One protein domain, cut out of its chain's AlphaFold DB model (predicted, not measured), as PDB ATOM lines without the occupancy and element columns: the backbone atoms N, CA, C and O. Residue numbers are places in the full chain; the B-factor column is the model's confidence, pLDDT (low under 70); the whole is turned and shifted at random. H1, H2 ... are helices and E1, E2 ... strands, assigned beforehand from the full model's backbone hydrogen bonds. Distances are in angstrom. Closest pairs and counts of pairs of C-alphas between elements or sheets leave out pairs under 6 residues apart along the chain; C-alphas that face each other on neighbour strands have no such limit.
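This is residues 88 to 192 of the 257 residues of an uncharacterized protein of Ensete ventricosum (UniProt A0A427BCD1). A small twisted four-stranded sheet, E1 E3 E6 E5, has one long helix, H2, slanting over one face, and its other face has no named helix. Beyond one end of the sheet, where H2 begins, E2 and E4 make a parallel pair, with the shorter helix H1 near E2; the loop of residues 160 to 167 sticks out. The printed part has 105 residues, with two named helices and six named strands in the order E1 H1 E2 H2 E3 E4 E5 E6; the four-stranded sheet is mixed. The class is mixed, helices and strands, with under half of the residues, 51, in named elements. The whole is compact, with a radius of gyration of the C-alphas of 14.7 A, yet elongated, spanning 46 by 30 by 22 A.

Find C-alpha 88 at (-26.079, -41.250, -9.265), where strand E1, residues 88 to 91, begins. Helix H1 follows at residues 94 to 102, 12.4 A long, and then strand E2 at residues 113 to 116. Look next at C-alpha 117, (-20.592, -53.385, 7.411): from there helix H2 runs 21.5 A to residue 132. Strand E3 takes residues 139 to 144, 16.2 A, E4 residues 153 to 156 and E5 residues 173 to 175. Strand E6, residues 180 to 184, runs 13.6 A and ends at C-alpha 184, (-15.474, -45.508, 2.031).

Start at edge strand E1, parallel to E3, with N 90 and O 141 at 2.9 A. E3 is parallel to E6, with N 142 and O 181 at 2.8 A. E5 and E6 form an antiparallel hairpin, with N 174 and O 182 at 2.9 A. H2 is on this sheet at a height of 9.3 A, in two layers, a helix on one face of a sheet; it lies over E3 and E6 and runs slantwise, at 47 degrees to E3 on the local plane. Its closest C-alphas to E6 are Phe 128 and Tyr 180, 7.3 A. E2 and E4 are parallel, with N 115 and O 154 at 2.9 A. H1 and H2 are close but not clearly touching, with C-alphas 96 and 120 at 6.8 A. Every O i to N i+4 pair is within hydrogen-bond range in H1, and 11 of 12 are in H2.

The C-alphas farthest apart are those of Leu 107 and Ala 136, 47.0 A. The printed part has no cut; its long link joins E4 to E5. Look for low confidence in 42 residues under 70, among them 105 to 112 and 156 to 174; the mean pLDDT of the printed part is 70.4.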
ATOM      1  N   TYR A  88     -25.860 -42.235 -10.314       76.69
ATOM      2  CA  TYR A  88     -26.079 -41.250  -9.265       76.69
ATOM      3  C   TYR A  88     -24.989 -41.387  -8.214       76.69
ATOM      4  O   TYR A  88     -24.908 -42.404  -7.529       76.69
ATOM      5  N   VAL A  89     -24.154 -40.359  -8.078       80.62
ATOM      6  CA  VAL A  89     -23.114 -40.320  -7.048       80.62
ATOM      7  C   VAL A  89     -23.620 -39.523  -5.855       80.62
ATOM      8  O   VAL A  89     -24.025 -38.370  -6.006       80.62
ATOM      9  N   LYS A  90     -23.593 -40.123  -4.663       80.56
ATOM     10  CA  LYS A  90     -23.986 -39.463  -3.412       80.56
ATOM     11  C   LYS A  90     -22.859 -39.518  -2.396       80.56
ATOM     12  O   LYS A  90     -22.215 -40.549  -2.239       80.56
ATOM     13  N   LEU A  91     -22.670 -38.419  -1.672       78.06
ATOM     14  CA  LEU A  91     -21.772 -38.365  -0.527       78.06
ATOM     15  C   LEU A  91     -22.582 -38.571   0.759       78.06
ATOM     16  O   LEU A  91     -23.522 -37.817   1.012       78.06
ATOM     17  N   ILE A  92     -22.230 -39.574   1.565       76.56
ATOM     18  CA  ILE A  92     -22.850 -39.809   2.877       76.56
ATOM     19  C   ILE A  92     -21.755 -39.923   3.934       76.56
ATOM     20  O   ILE A  92     -20.891 -40.793   3.851       76.56
ATOM     21  N   SER A  93     -21.834 -39.075   4.962       72.81
ATOM     22  CA  SER A  93     -20.828 -39.030   6.034       72.81
ATOM     23  C   SER A  93     -21.439 -38.971   7.441       72.81
ATOM     24  O   SER A  93     -20.890 -39.542   8.381       72.81
ATOM     25  N   ASP A  94     -22.600 -38.335   7.619       69.94
ATOM     26  CA  ASP A  94     -23.106 -38.021   8.965       69.94
ATOM     27  C   ASP A  94     -23.576 -39.251   9.753       69.94
ATOM     28  O   ASP A  94     -23.398 -39.330  10.970       69.94
ATOM     29  N   ALA A  95     -24.122 -40.253   9.067       64.38
ATOM     30  CA  ALA A  95     -24.663 -41.434   9.725       64.38
ATOM     31  C   ALA A  95     -23.560 -42.349  10.290       64.38
ATOM     32  O   ALA A  95     -23.683 -42.836  11.413       64.38
ATOM     33  N   ILE A  96     -22.444 -42.519   9.574       70.94
ATOM     34  CA  ILE A  96     -21.299 -43.280  10.100       70.94
ATOM     35  C   ILE A  96     -20.607 -42.493  11.206       70.94
ATOM     36  O   ILE A  96     -20.238 -43.078  12.223       70.94
ATOM     37  N   ARG A  97     -20.495 -41.165  11.058       77.75
ATOM     38  CA  ARG A  97     -19.980 -40.301  12.125       77.75
ATOM     39  C   ARG A  97     -20.744 -40.553  13.424       77.75
ATOM     40  O   ARG A  97     -20.114 -40.837  14.434       77.75
ATOM     41  N   SER A  98     -22.078 -40.574  13.383       75.00
ATOM     42  CA  SER A  98     -22.895 -40.852  14.575       75.00
ATOM     43  C   SER A  98     -22.599 -42.215  15.221       75.00
ATOM     44  O   SER A  98     -22.521 -42.307  16.444       75.00
ATOM     45  N   HIS A  99     -22.361 -43.258  14.420       73.56
ATOM     46  CA  HIS A  99     -22.033 -44.595  14.922       73.56
ATOM     47  C   HIS A  99     -20.650 -44.637  15.585       73.56
ATOM     48  O   HIS A  99     -20.479 -45.229  16.648       73.56
ATOM     49  N   LEU A 100     -19.672 -43.966  14.977       75.06
ATOM     50  CA  LEU A 100     -18.303 -43.913  15.477       75.06
ATOM     51  C   LEU A 100     -18.149 -43.032  16.726       75.06
ATOM     52  O   LEU A 100     -17.294 -43.328  17.560       75.06
ATOM     53  N   GLU A 101     -18.934 -41.959  16.851       79.25
ATOM     54  CA  GLU A 101     -18.965 -41.116  18.057       79.25
ATOM     55  C   GLU A 101     -19.675 -41.815  19.225       79.25
ATOM     56  O   GLU A 101     -19.268 -41.665  20.375       79.25
ATOM     57  N   ALA A 102     -20.699 -42.627  18.942       77.75
ATOM     58  CA  ALA A 102     -21.409 -43.400  19.961       77.75
ATOM     59  C   ALA A 102     -20.595 -44.587  20.508       77.75
ATOM     60  O   ALA A 102     -20.923 -45.121  21.568       77.75
ATOM     61  N   SER A 103     -19.547 -45.022  19.798       72.25
ATOM     62  CA  SER A 103     -18.743 -46.167  20.214       72.25
ATOM     63  C   SER A 103     -17.611 -45.779  21.178       72.25
ATOM     64  O   SER A 103     -16.857 -44.830  20.912       72.25
ATOM     65  N   PRO A 104     -17.386 -46.563  22.254       72.19
ATOM     66  CA  PRO A 104     -16.243 -46.362  23.132       72.19
ATOM     67  C   PRO A 104     -14.922 -46.452  22.358       72.19
ATOM     68  O   PRO A 104     -14.791 -47.173  21.363       72.19
ATOM     69  N   SER A 105     -13.935 -45.675  22.802       66.06
ATOM     70  CA  SER A 105     -12.574 -45.736  22.268       66.06
ATOM     71  C   SER A 105     -11.956 -47.112  22.542       66.06
ATOM     72  O   SER A 105     -12.142 -47.635  23.643       66.06
ATOM     73  N   PRO A 106     -11.200 -47.697  21.596       63.34
ATOM     74  CA  PRO A 106     -10.400 -48.880  21.884       63.34
ATOM     75  C   PRO A 106      -9.419 -48.592  23.027       63.34
ATOM     76  O   PRO A 106      -8.867 -47.496  23.111       63.34
ATOM     77  N   LEU A 107      -9.171 -49.585  23.885       60.97
ATOM     78  CA  LEU A 107      -8.187 -49.474  24.973       60.97
ATOM     79  C   LEU A 107      -6.736 -49.407  24.455       60.97
ATOM     80  O   LEU A 107      -5.843 -48.985  25.183       60.97
ATOM     81  N   TYR A 108      -6.506 -49.784  23.192       59.66
ATOM     82  CA  TYR A 108      -5.215 -49.712  22.511       59.66
ATOM     83  C   TYR A 108      -5.247 -48.659  21.399       59.66
ATOM     84  O   TYR A 108      -6.048 -48.752  20.471       59.66
ATOM     85  N   LEU A 109      -4.332 -47.687  21.464       56.72
ATOM     86  CA  LEU A 109      -4.196 -46.573  20.508       56.72
ATOM     87  C   LEU A 109      -3.936 -47.010  19.052       56.72
ATOM     88  O   LEU A 109      -4.183 -46.237  18.132       56.72
ATOM     89  N   SER A 110      -3.456 -48.235  18.836       55.03
ATOM     90  CA  SER A 110      -3.166 -48.814  17.517       55.03
ATOM     91  C   SER A 110      -4.278 -49.716  16.969       55.03
ATOM     92  O   SER A 110      -4.152 -50.234  15.860       55.03
ATOM     93  N   ALA A 111      -5.360 -49.934  17.722       63.34
ATOM     94  CA  ALA A 111      -6.429 -50.829  17.302       63.34
ATOM     95  C   ALA A 111      -7.411 -50.108  16.367       63.34
ATOM     96  O   ALA A 111      -8.031 -49.111  16.743       63.34
ATOM     97  N   LEU A 112      -7.586 -50.652  15.159       68.94
ATOM     98  CA  LEU A 112      -8.663 -50.249  14.259       68.94
ATOM     99  C   LEU A 112     -10.013 -50.474  14.940       68.94
ATOM    100  O   LEU A 112     -10.301 -51.557  15.456       68.94
ATOM    101  N   HIS A 113     -10.865 -49.457  14.909       74.94
ATOM    102  CA  HIS A 113     -12.239 -49.595  15.354       74.94
ATOM    103  C   HIS A 113     -13.038 -50.404  14.321       74.94
ATOM    104  O   HIS A 113     -13.227 -49.963  13.186       74.94
ATOM    105  N   SER A 114     -13.484 -51.602  14.705       74.75
ATOM    106  CA  SER A 114     -14.264 -52.478  13.827       74.75
ATOM    107  C   SER A 114     -15.707 -51.994  13.741       74.75
ATOM    108  O   SER A 114     -16.432 -52.035  14.735       74.75
ATOM    109  N   VAL A 115     -16.133 -51.592  12.548       77.50
ATOM    110  CA  VAL A 115     -17.523 -51.230  12.255       77.50
ATOM    111  C   VAL A 115     -18.181 -52.381  11.495       77.50
ATOM    112  O   VAL A 115     -17.674 -52.774  10.443       77.50
ATOM    113  N   PRO A 116     -19.315 -52.932  11.957       78.31
ATOM    114  CA  PRO A 116     -20.051 -53.918  11.175       78.31
ATOM    115  C   PRO A 116     -20.531 -53.299   9.860       78.31
ATOM    116  O   PRO A 116     -21.245 -52.291   9.873       78.31
ATOM    117  N   TYR A 117     -20.184 -53.906   8.723       78.12
ATOM    118  CA  TYR A 117     -20.592 -53.385   7.411       78.12
ATOM    119  C   TYR A 117     -22.118 -53.266   7.289       78.12
ATOM    120  O   TYR A 117     -22.629 -52.313   6.706       78.12
ATOM    121  N   ALA A 118     -22.850 -54.205   7.901       79.69
ATOM    122  CA  ALA A 118     -24.305 -54.265   7.869       79.69
ATOM    123  C   ALA A 118     -24.959 -53.012   8.474       79.69
ATOM    124  O   ALA A 118     -26.078 -52.656   8.095       79.69
ATOM    125  N   SER A 119     -24.272 -52.328   9.396       81.88
ATOM    126  CA  SER A 119     -24.724 -51.052   9.955       81.88
ATOM    127  C   SER A 119     -24.751 -49.962   8.884       81.88
ATOM    128  O   SER A 119     -25.752 -49.257   8.756       81.88
ATOM    129  N   VAL A 120     -23.684 -49.857   8.086       82.88
ATOM    130  CA  VAL A 120     -23.562 -48.876   6.994       82.88
ATOM    131  C   VAL A 120     -24.466 -49.245   5.826       82.88
ATOM    132  O   VAL A 120     -25.226 -48.402   5.349       82.88
ATOM    133  N   ASP A 121     -24.472 -50.518   5.438       84.25
ATOM    134  CA  ASP A 121     -25.297 -51.029   4.346       84.25
ATOM    135  C   ASP A 121     -26.790 -50.760   4.584       84.25
ATOM    136  O   ASP A 121     -27.487 -50.264   3.703       84.25
ATOM    137  N   ARG A 122     -27.284 -50.954   5.815       86.75
ATOM    138  CA  ARG A 122     -28.680 -50.655   6.179       86.75
ATOM    139  C   ARG A 122     -29.036 -49.178   6.013       86.75
ATOM    140  O   ARG A 122     -30.160 -48.855   5.620       86.75
ATOM    141  N   ILE A 123     -28.112 -48.280   6.348       86.00
ATOM    142  CA  ILE A 123     -28.319 -46.833   6.220       86.00
ATOM    143  C   ILE A 123     -28.402 -46.460   4.741       86.00
ATOM    144  O   ILE A 123     -29.350 -45.790   4.327       86.00
ATOM    145  N   ILE A 124     -27.444 -46.937   3.951       87.56
ATOM    146  CA  ILE A 124     -27.378 -46.673   2.514       87.56
ATOM    147  C   ILE A 124     -28.589 -47.277   1.812       87.56
ATOM    148  O   ILE A 124     -29.223 -46.600   1.011       87.56
ATOM    149  N   GLN A 125     -29.004 -48.488   2.187       87.94
ATOM    150  CA  GLN A 125     -30.218 -49.107   1.670       87.94
ATOM    151  C   GLN A 125     -31.461 -48.250   1.934       87.94
ATOM    152  O   GLN A 125     -32.331 -48.135   1.070       87.94
ATOM    153  N   LYS A 126     -31.575 -47.650   3.124       88.56
ATOM    154  CA  LYS A 126     -32.703 -46.772   3.460       88.56
ATOM    155  C   LYS A 126     -32.701 -45.507   2.596       88.56
ATOM    156  O   LYS A 126     -33.770 -45.117   2.124       88.56
ATOM    157  N   ASP A 127     -31.537 -44.891   2.381       87.25
ATOM    158  CA  ASP A 127     -31.408 -43.737   1.480       87.25
ATOM    159  C   ASP A 127     -31.726 -44.119   0.030       87.25
ATOM    160  O   ASP A 127     -32.551 -43.470  -0.611       87.25
ATOM    161  N   PHE A 128     -31.157 -45.225  -0.450       87.06
ATOM    162  CA  PHE A 128     -31.398 -45.754  -1.787       87.06
ATOM    163  C   PHE A 128     -32.884 -46.004  -2.030       87.06
ATOM    164  O   PHE A 128     -33.414 -45.567  -3.044       87.06
ATOM    165  N   ARG A 129     -33.600 -46.643  -1.097       88.19
ATOM    166  CA  ARG A 129     -35.044 -46.898  -1.256       88.19
ATOM    167  C   ARG A 129     -35.859 -45.613  -1.329       88.19
ATOM    168  O   ARG A 129     -36.807 -45.541  -2.110       88.19
ATOM    169  N   LYS A 130     -35.493 -44.601  -0.537       86.56
ATOM    170  CA  LYS A 130     -36.133 -43.283  -0.593       86.56
ATOM    171  C   LYS A 130     -35.891 -42.624  -1.951       86.56
ATOM    172  O   LYS A 130     -36.827 -42.100  -2.542       86.56
ATOM    173  N   GLU A 131     -34.658 -42.654  -2.439       82.75
ATOM    174  CA  GLU A 131     -34.273 -42.006  -3.692       82.75
ATOM    175  C   GLU A 131     -34.827 -42.743  -4.915       82.75
ATOM    176  O   GLU A 131     -35.491 -42.142  -5.751       82.75
ATOM    177  N   SER A 132     -34.646 -44.061  -4.979       80.19
ATOM    178  CA  SER A 132     -35.103 -44.917  -6.076       80.19
ATOM    179  C   SER A 132     -36.621 -44.913  -6.255       80.19
ATOM    180  O   SER A 132     -37.090 -45.254  -7.335       80.19
ATOM    181  N   SER A 133     -37.392 -44.562  -5.222       80.38
ATOM    182  CA  SER A 133     -38.849 -44.413  -5.344       80.38
ATOM    183  C   SER A 133     -39.255 -43.095  -6.017       80.38
ATOM    184  O   SER A 133     -40.362 -42.997  -6.534       80.38
ATOM    185  N   ASN A 134     -38.381 -42.084  -5.996       75.62
ATOM    186  CA  ASN A 134     -38.657 -40.726  -6.481       75.62
ATOM    187  C   ASN A 134     -37.886 -40.368  -7.763       75.62
ATOM    188  O   ASN A 134     -38.150 -39.329  -8.365       75.62
ATOM    189  N   SER A 135     -36.941 -41.214  -8.172       71.44
ATOM    190  CA  SER A 135     -35.997 -40.955  -9.256       71.44
ATOM    191  C   SER A 135     -36.068 -42.029 -10.343       71.44
ATOM    192  O   SER A 135     -36.557 -43.138 -10.127       71.44
ATOM    193  N   ALA A 136     -35.568 -41.688 -11.535       63.28
ATOM    194  CA  ALA A 136     -35.442 -42.630 -12.641       63.28
ATOM    195  C   ALA A 136     -34.506 -43.806 -12.269       63.28
ATOM    196  O   ALA A 136     -33.565 -43.632 -11.491       63.28
ATOM    197  N   PRO A 137     -34.740 -45.008 -12.823       68.94
ATOM    198  CA  PRO A 137     -33.915 -46.189 -12.575       68.94
ATOM    199  C   PRO A 137     -32.451 -45.934 -12.967       68.94
ATOM    200  O   PRO A 137     -32.169 -45.530 -14.092       68.94
ATOM    201  N   GLY A 138     -31.518 -46.213 -12.056       71.06
ATOM    202  CA  GLY A 138     -30.084 -46.038 -12.284       71.06
ATOM    203  C   GLY A 138     -29.226 -46.788 -11.270       71.06
ATOM    204  O   GLY A 138     -29.745 -47.408 -10.337       71.06
ATOM    205  N   PHE A 139     -27.908 -46.731 -11.467       78.06
ATOM    206  CA  PHE A 139     -26.937 -47.250 -10.503       78.06
ATOM    207  C   PHE A 139     -26.554 -46.155  -9.519       78.06
ATOM    208  O   PHE A 139     -26.223 -45.039  -9.921       78.06
ATOM    209  N   TYR A 140     -26.562 -46.478  -8.232       80.62
ATOM    210  CA  TYR A 140     -26.209 -45.526  -7.186       80.62
ATOM    211  C   TYR A 140     -24.829 -45.854  -6.627       80.62
ATOM    212  O   TYR A 140     -24.593 -46.957  -6.144       80.62
ATOM    213  N   VAL A 141     -23.917 -44.894  -6.694       84.44
ATOM    214  CA  VAL A 141     -22.571 -44.998  -6.130       84.44
ATOM    215  C   VAL A 141     -22.499 -44.069  -4.930       84.44
ATOM    216  O   VAL A 141     -22.540 -42.847  -5.056       84.44
ATOM    217  N   TYR A 142     -22.389 -44.651  -3.748       84.62
ATOM    218  CA  TYR A 142     -22.225 -43.909  -2.512       84.62
ATOM    219  C   TYR A 142     -20.742 -43.792  -2.195       84.62
ATOM    220  O   TYR A 142     -20.055 -44.791  -2.012       84.62
ATOM    221  N   LEU A 143     -20.245 -42.566  -2.134       83.88
ATOM    222  CA  LEU A 143     -18.903 -42.275  -1.658       83.88
ATOM    223  C   LEU A 143     -19.007 -41.815  -0.210       83.88
ATOM    224  O   LEU A 143     -19.856 -40.993   0.140       83.88
ATOM    225  N   LEU A 144     -18.157 -42.361   0.643       83.94
ATOM    226  CA  LEU A 144     -18.131 -42.045   2.057       83.94
ATOM    227  C   LEU A 144     -16.765 -41.467   2.365       83.94
ATOM    228  O   LEU A 144     -15.731 -41.989   1.953       83.94
ATOM    229  N   ASN A 145     -16.779 -40.313   3.015       80.19
ATOM    230  CA  ASN A 145     -15.568 -39.628   3.414       80.19
ATOM    231  C   ASN A 145     -15.838 -38.947   4.747       80.19
ATOM    232  O   ASN A 145     -16.538 -37.932   4.822       80.19
ATOM    233  N   LEU A 146     -15.320 -39.545   5.813       75.50
ATOM    234  CA  LEU A 146     -15.493 -39.031   7.169       75.50
ATOM    235  C   LEU A 146     -14.460 -37.966   7.541       75.50
ATOM    236  O   LEU A 146     -14.555 -37.406   8.634       75.50
ATOM    237  N   GLY A 147     -13.541 -37.635   6.628       69.19
ATOM    238  CA  GLY A 147     -12.471 -36.674   6.862       69.19
ATOM    239  C   GLY A 147     -11.429 -37.187   7.856       69.19
ATOM    240  O   GLY A 147     -11.344 -38.383   8.140       69.19
ATOM    241  N   SER A 148     -10.619 -36.273   8.393       62.31
ATOM    242  CA  SER A 148      -9.633 -36.615   9.415       62.31
ATOM    243  C   SER A 148     -10.340 -37.064  10.695       62.31
ATOM    244  O   SER A 148     -11.117 -36.326  11.303       62.31
ATOM    245  N   ARG A 149     -10.076 -38.303  11.115       67.88
ATOM    246  CA  ARG A 149     -10.603 -38.858  12.366       67.88
ATOM    247  C   ARG A 149      -9.483 -39.147  13.348       67.88
ATOM    248  O   ARG A 149      -8.380 -39.517  12.967       67.88
ATOM    249  N   THR A 150      -9.811 -39.025  14.630       63.50
ATOM    250  CA  THR A 150      -8.927 -39.381  15.749       63.50
ATOM    251  C   THR A 150      -8.818 -40.894  15.952       63.50
ATOM    252  O   THR A 150      -7.846 -41.363  16.532       63.50
ATOM    253  N   LYS A 151      -9.807 -41.661  15.472       71.69
ATOM    254  CA  LYS A 151      -9.869 -43.124  15.569       71.69
ATOM    255  C   LYS A 151      -9.862 -43.737  14.165       71.69
ATOM    256  O   LYS A 151     -10.837 -43.518  13.434       71.69
ATOM    257  N   PRO A 152      -8.829 -44.510  13.788       74.25
ATOM    258  CA  PRO A 152      -8.856 -45.261  12.545       74.25
ATOM    259  C   PRO A 152      -9.894 -46.386  12.675       74.25
ATOM    260  O   PRO A 152     -10.062 -46.971  13.747       74.25
ATOM    261  N   TYR A 153     -10.634 -46.666  11.608       76.62
ATOM    262  CA  TYR A 153     -11.729 -47.637  11.611       76.62
ATOM    263  C   TYR A 153     -11.696 -48.482  10.343       76.62
ATOM    264  O   TYR A 153     -11.176 -48.030   9.330       76.62
ATOM    265  N   ALA A 154     -12.237 -49.695  10.392       75.19
ATOM    266  CA  ALA A 154     -12.354 -50.579   9.235       75.19
ATOM    267  C   ALA A 154     -13.637 -51.413   9.331       75.19
ATOM    268  O   ALA A 154     -14.176 -51.612  10.423       75.19
ATOM    269  N   TYR A 155     -14.121 -51.905   8.190       76.12
ATOM    270  CA  TYR A 155     -15.344 -52.698   8.137       76.12
ATOM    271  C   TYR A 155     -15.069 -54.184   8.304       76.12
ATOM    272  O   TYR A 155     -14.263 -54.749   7.566       76.12
ATOM    273  N   SER A 156     -15.783 -54.833   9.221       69.00
ATOM    274  CA  SER A 156     -15.786 -56.292   9.323       69.00
ATOM    275  C   SER A 156     -16.898 -56.893   8.466       69.00
ATOM    276  O   SER A 156     -18.061 -56.504   8.611       69.00
ATOM    277  N   LEU A 157     -16.564 -57.885   7.629       63.69
ATOM    278  CA  LEU A 157     -17.540 -58.893   7.211       63.69
ATOM    279  C   LEU A 157     -17.914 -59.704   8.451       63.69
ATOM    280  O   LEU A 157     -17.032 -60.217   9.140       63.69
ATOM    281  N   ASP A 158     -19.208 -59.833   8.725       56.78
ATOM    282  CA  ASP A 158     -19.712 -60.759   9.738       56.78
ATOM    283  C   ASP A 158     -19.501 -62.202   9.250       56.78
ATOM    284  O   ASP A 158     -20.434 -62.863   8.797       56.78
ATOM    285  N   SER A 159     -18.270 -62.713   9.320       49.44
ATOM    286  CA  SER A 159     -18.044 -64.152   9.329       49.44
ATOM    287  C   SER A 159     -18.030 -64.608  10.784       49.44
ATOM    288  O   SER A 159     -17.208 -64.191  11.600       49.44
ATOM    289  N   LYS A 160     -18.965 -65.496  11.124       48.59
ATOM    290  CA  LYS A 160     -18.927 -66.247  12.387       48.59
ATOM    291  C   LYS A 160     -17.706 -67.184  12.466       48.59
ATOM    292  O   LYS A 160     -17.457 -67.749  13.523       48.59
ATOM    293  N   ASP A 161     -16.927 -67.271  11.385       41.41
ATOM    294  CA  ASP A 161     -15.843 -68.229  11.156       41.41
ATOM    295  C   ASP A 161     -14.457 -67.566  11.083       41.41
ATOM    296  O   ASP A 161     -13.555 -68.046  10.394       41.41
ATOM    297  N   ALA A 162     -14.254 -66.445  11.781       44.50
ATOM    298  CA  ALA A 162     -12.912 -65.902  11.969       44.50
ATOM    299  C   ALA A 162     -12.091 -66.857  12.856       44.50
ATOM    300  O   ALA A 162     -12.114 -66.763  14.082       44.50
ATOM    301  N   SER A 163     -11.381 -67.795  12.233       40.69
ATOM    302  CA  SER A 163     -10.376 -68.630  12.892       40.69
ATOM    303  C   SER A 163      -8.983 -68.021  12.717       40.69
ATOM    304  O   SER A 163      -8.749 -67.225  11.811       40.69
ATOM    305  N   LEU A 164      -8.035 -68.418  13.569       41.50
ATOM    306  CA  LEU A 164      -6.638 -67.957  13.527       41.50
ATOM    307  C   LEU A 164      -5.914 -68.272  12.201       41.50
ATOM    308  O   LEU A 164      -4.831 -67.748  11.974       41.50
ATOM    309  N   ALA A 165      -6.505 -69.104  11.335       38.75
ATOM    310  CA  ALA A 165      -5.959 -69.493  10.037       38.75
ATOM    311  C   ALA A 165      -6.508 -68.675   8.848       38.75
ATOM    312  O   ALA A 165      -5.968 -68.787   7.751       38.75
ATOM    313  N   PHE A 166      -7.558 -67.861   9.034       41.62
ATOM    314  CA  PHE A 166      -8.178 -67.084   7.952       41.62
ATOM    315  C   PHE A 166      -8.246 -65.596   8.306       41.62
ATOM    316  O   PHE A 166      -8.972 -65.172   9.208       41.62
ATOM    317  N   THR A 167      -7.492 -64.784   7.563       43.06
ATOM    318  CA  THR A 167      -7.507 -63.323   7.679       43.06
ATOM    319  C   THR A 167      -8.899 -62.787   7.351       43.06
ATOM    320  O   THR A 167      -9.474 -63.105   6.311       43.06
ATOM    321  N   LYS A 168      -9.445 -61.937   8.229       51.41
ATOM    322  CA  LYS A 168     -10.676 -61.189   7.953       51.41
ATOM    323  C   LYS A 168     -10.435 -60.298   6.736       51.41
ATOM    324  O   LYS A 168      -9.626 -59.379   6.814       51.41
ATOM    325  N   CYS A 169     -11.135 -60.542   5.630       46.25
ATOM    326  CA  CYS A 169     -11.119 -59.630   4.492       46.25
ATOM    327  C   CYS A 169     -11.792 -58.318   4.914       46.25
ATOM    328  O   CYS A 169     -13.019 -58.230   4.985       46.25
ATOM    329  N   LEU A 170     -10.985 -57.315   5.259       54.62
ATOM    330  CA  LEU A 170     -11.450 -55.950   5.474       54.62
ATOM    331  C   LEU A 170     -11.605 -55.298   4.097       54.62
ATOM    332  O   LEU A 170     -10.669 -55.291   3.301       54.62
ATOM    333  N   GLY A 171     -12.797 -54.781   3.804       58.31
ATOM    334  CA  GLY A 171     -13.119 -54.173   2.514       58.31
ATOM    335  C   GLY A 171     -13.654 -52.754   2.671       58.31
ATOM    336  O   GLY A 171     -14.432 -52.470   3.583       58.31
ATOM    337  N   THR A 172     -13.258 -51.865   1.764       62.72
ATOM    338  CA  THR A 172     -13.779 -50.490   1.663       62.72
ATOM    339  C   THR A 172     -14.852 -50.336   0.587       62.72
ATOM    340  O   THR A 172     -15.513 -49.304   0.547       62.72
ATOM    341  N   LEU A 173     -15.044 -51.361  -0.250       69.44
ATOM    342  CA  LEU A 173     -16.019 -51.436  -1.336       69.44
ATOM    343  C   LEU A 173     -17.061 -52.507  -1.021       69.44
ATOM    344  O   LEU A 173     -16.708 -53.652  -0.737       69.44
ATOM    345  N   TRP A 174     -18.334 -52.150  -1.152       68.69
ATOM    346  CA  TRP A 174     -19.443 -53.050  -0.872       68.69
ATOM    347  C   TRP A 174     -20.554 -52.891  -1.891       68.69
ATOM    348  O   TRP A 174     -20.968 -51.781  -2.229       68.69
ATOM    349  N   THR A 175     -21.056 -54.021  -2.369       71.31
ATOM    350  CA  THR A 175     -22.213 -54.072  -3.258       71.31
ATOM    351  C   THR A 175     -23.450 -54.370  -2.428       71.31
ATOM    352  O   THR A 175     -23.499 -55.373  -1.714       71.31
ATOM    353  N   GLY A 176     -24.440 -53.486  -2.514       66.31
ATOM    354  CA  GLY A 176     -25.725 -53.689  -1.870       66.31
ATOM    355  C   GLY A 176     -26.489 -54.863  -2.477       66.31
ATOM    356  O   GLY A 176     -26.166 -55.368  -3.552       66.31
ATOM    357  N   LYS A 177     -27.567 -55.276  -1.806       69.44
ATOM    358  CA  LYS A 177     -28.521 -56.243  -2.386       69.44
ATOM    359  C   LYS A 177     -29.297 -55.673  -3.577       69.44
ATOM    360  O   LYS A 177     -29.782 -56.432  -4.408       69.44
ATOM    361  N   ASP A 178     -29.423 -54.351  -3.623       76.06
ATOM    362  CA  ASP A 178     -30.120 -53.606  -4.668       76.06
ATOM    363  C   ASP A 178     -29.092 -52.911  -5.594       76.06
ATOM    364  O   ASP A 178     -27.888 -53.117  -5.457       76.06
ATOM    365  N   ARG A 179     -29.530 -52.070  -6.547       77.00
ATOM    366  CA  ARG A 179     -28.655 -51.401  -7.542       77.00
ATOM    367  C   ARG A 179     -27.835 -50.232  -6.968       77.00
ATOM    368  O   ARG A 179     -27.796 -49.142  -7.545       77.00
ATOM    369  N   TYR A 180     -27.174 -50.455  -5.838       79.19
ATOM    370  CA  TYR A 180     -26.237 -49.511  -5.249       79.19
ATOM    371  C   TYR A 180     -24.924 -50.177  -4.834       79.19
ATOM    372  O   TYR A 180     -24.864 -51.349  -4.468       79.19
ATOM    373  N   VAL A 181     -23.864 -49.385  -4.871       83.19
ATOM    374  CA  VAL A 181     -22.530 -49.723  -4.386       83.19
ATOM    375  C   VAL A 181     -22.072 -48.607  -3.465       83.19
ATOM    376  O   VAL A 181     -22.464 -47.453  -3.651       83.19
ATOM    377  N   TRP A 182     -21.253 -48.930  -2.473       83.38
ATOM    378  CA  TRP A 182     -20.699 -47.927  -1.587       83.38
ATOM    379  C   TRP A 182     -19.213 -48.123  -1.319       83.38
ATOM    380  O   TRP A 182     -18.727 -49.251  -1.240       83.38
ATOM    381  N   ILE A 183     -18.496 -47.000  -1.247       81.81
ATOM    382  CA  ILE A 183     -17.041 -46.929  -1.132       81.81
ATOM    383  C   ILE A 183     -16.681 -45.932  -0.043       81.81
ATOM    384  O   ILE A 183     -16.959 -44.742  -0.185       81.81
ATOM    385  N   ASP A 184     -16.025 -46.397   1.014       79.81
ATOM    386  CA  ASP A 184     -15.474 -45.508   2.031       79.81
ATOM    387  C   ASP A 184     -14.002 -45.206   1.760       79.81
ATOM    388  O   ASP A 184     -13.142 -46.082   1.819       79.81
ATOM    389  N   LEU A 185     -13.728 -43.941   1.461       78.31
ATOM    390  CA  LEU A 185     -12.406 -43.430   1.124       78.31
ATOM    391  C   LEU A 185     -11.530 -43.192   2.362       78.31
ATOM    392  O   LEU A 185     -10.329 -42.974   2.214       78.31
ATOM    393  N   ALA A 186     -12.115 -43.192   3.564       76.12
ATOM    394  CA  ALA A 186     -11.428 -42.896   4.822       76.12
ATOM    395  C   ALA A 186     -11.281 -44.121   5.748       76.12
ATOM    396  O   ALA A 186     -10.649 -44.019   6.803       76.12
ATOM    397  N   ALA A 187     -11.851 -45.272   5.379       75.19
ATOM    398  CA  ALA A 187     -11.792 -46.494   6.174       75.19
ATOM    399  C   ALA A 187     -10.476 -47.270   5.967       75.19
ATOM    400  O   ALA A 187     -10.180 -47.705   4.860       75.19
ATOM    401  N   GLY A 188      -9.763 -47.516   7.071       59.78
ATOM    402  CA  GLY A 188      -8.628 -48.434   7.233       59.78
ATOM    403  C   GLY A 188      -7.366 -48.128   6.407       59.78
ATOM    404  O   GLY A 188      -7.413 -47.399   5.422       59.78
ATOM    405  N   PRO A 189      -6.207 -48.718   6.754       55.22
ATOM    406  CA  PRO A 189      -5.276 -49.172   5.730       55.22
ATOM    407  C   PRO A 189      -5.907 -50.379   5.013       55.22
ATOM    408  O   PRO A 189      -6.315 -51.349   5.653       55.22
ATOM    409  N   VAL A 190      -6.028 -50.313   3.686       52.28
ATOM    410  CA  VAL A 190      -6.586 -51.404   2.871       52.28
ATOM    411  C   VAL A 190      -5.477 -52.421   2.606       52.28
ATOM    412  O   VAL A 190      -4.684 -52.251   1.683       52.28
ATOM    413  N   GLU A 191      -5.374 -53.463   3.431       46.09
ATOM    414  CA  GLU A 191      -4.449 -54.573   3.167       46.09
ATOM    415  C   GLU A 191      -5.021 -55.466   2.061       46.09
ATOM    416  O   GLU A 191      -5.755 -56.422   2.305       46.09
ATOM    417  N   TYR A 192      -4.706 -55.124   0.811       41.00
ATOM    418  CA  TYR A 192      -4.966 -55.986  -0.337       41.00
ATOM    419  C   TYR A 192      -3.745 -56.889  -0.559       41.00
ATOM    420  O   TYR A 192      -2.704 -56.426  -1.023       41.00
TER     421      TYR A 192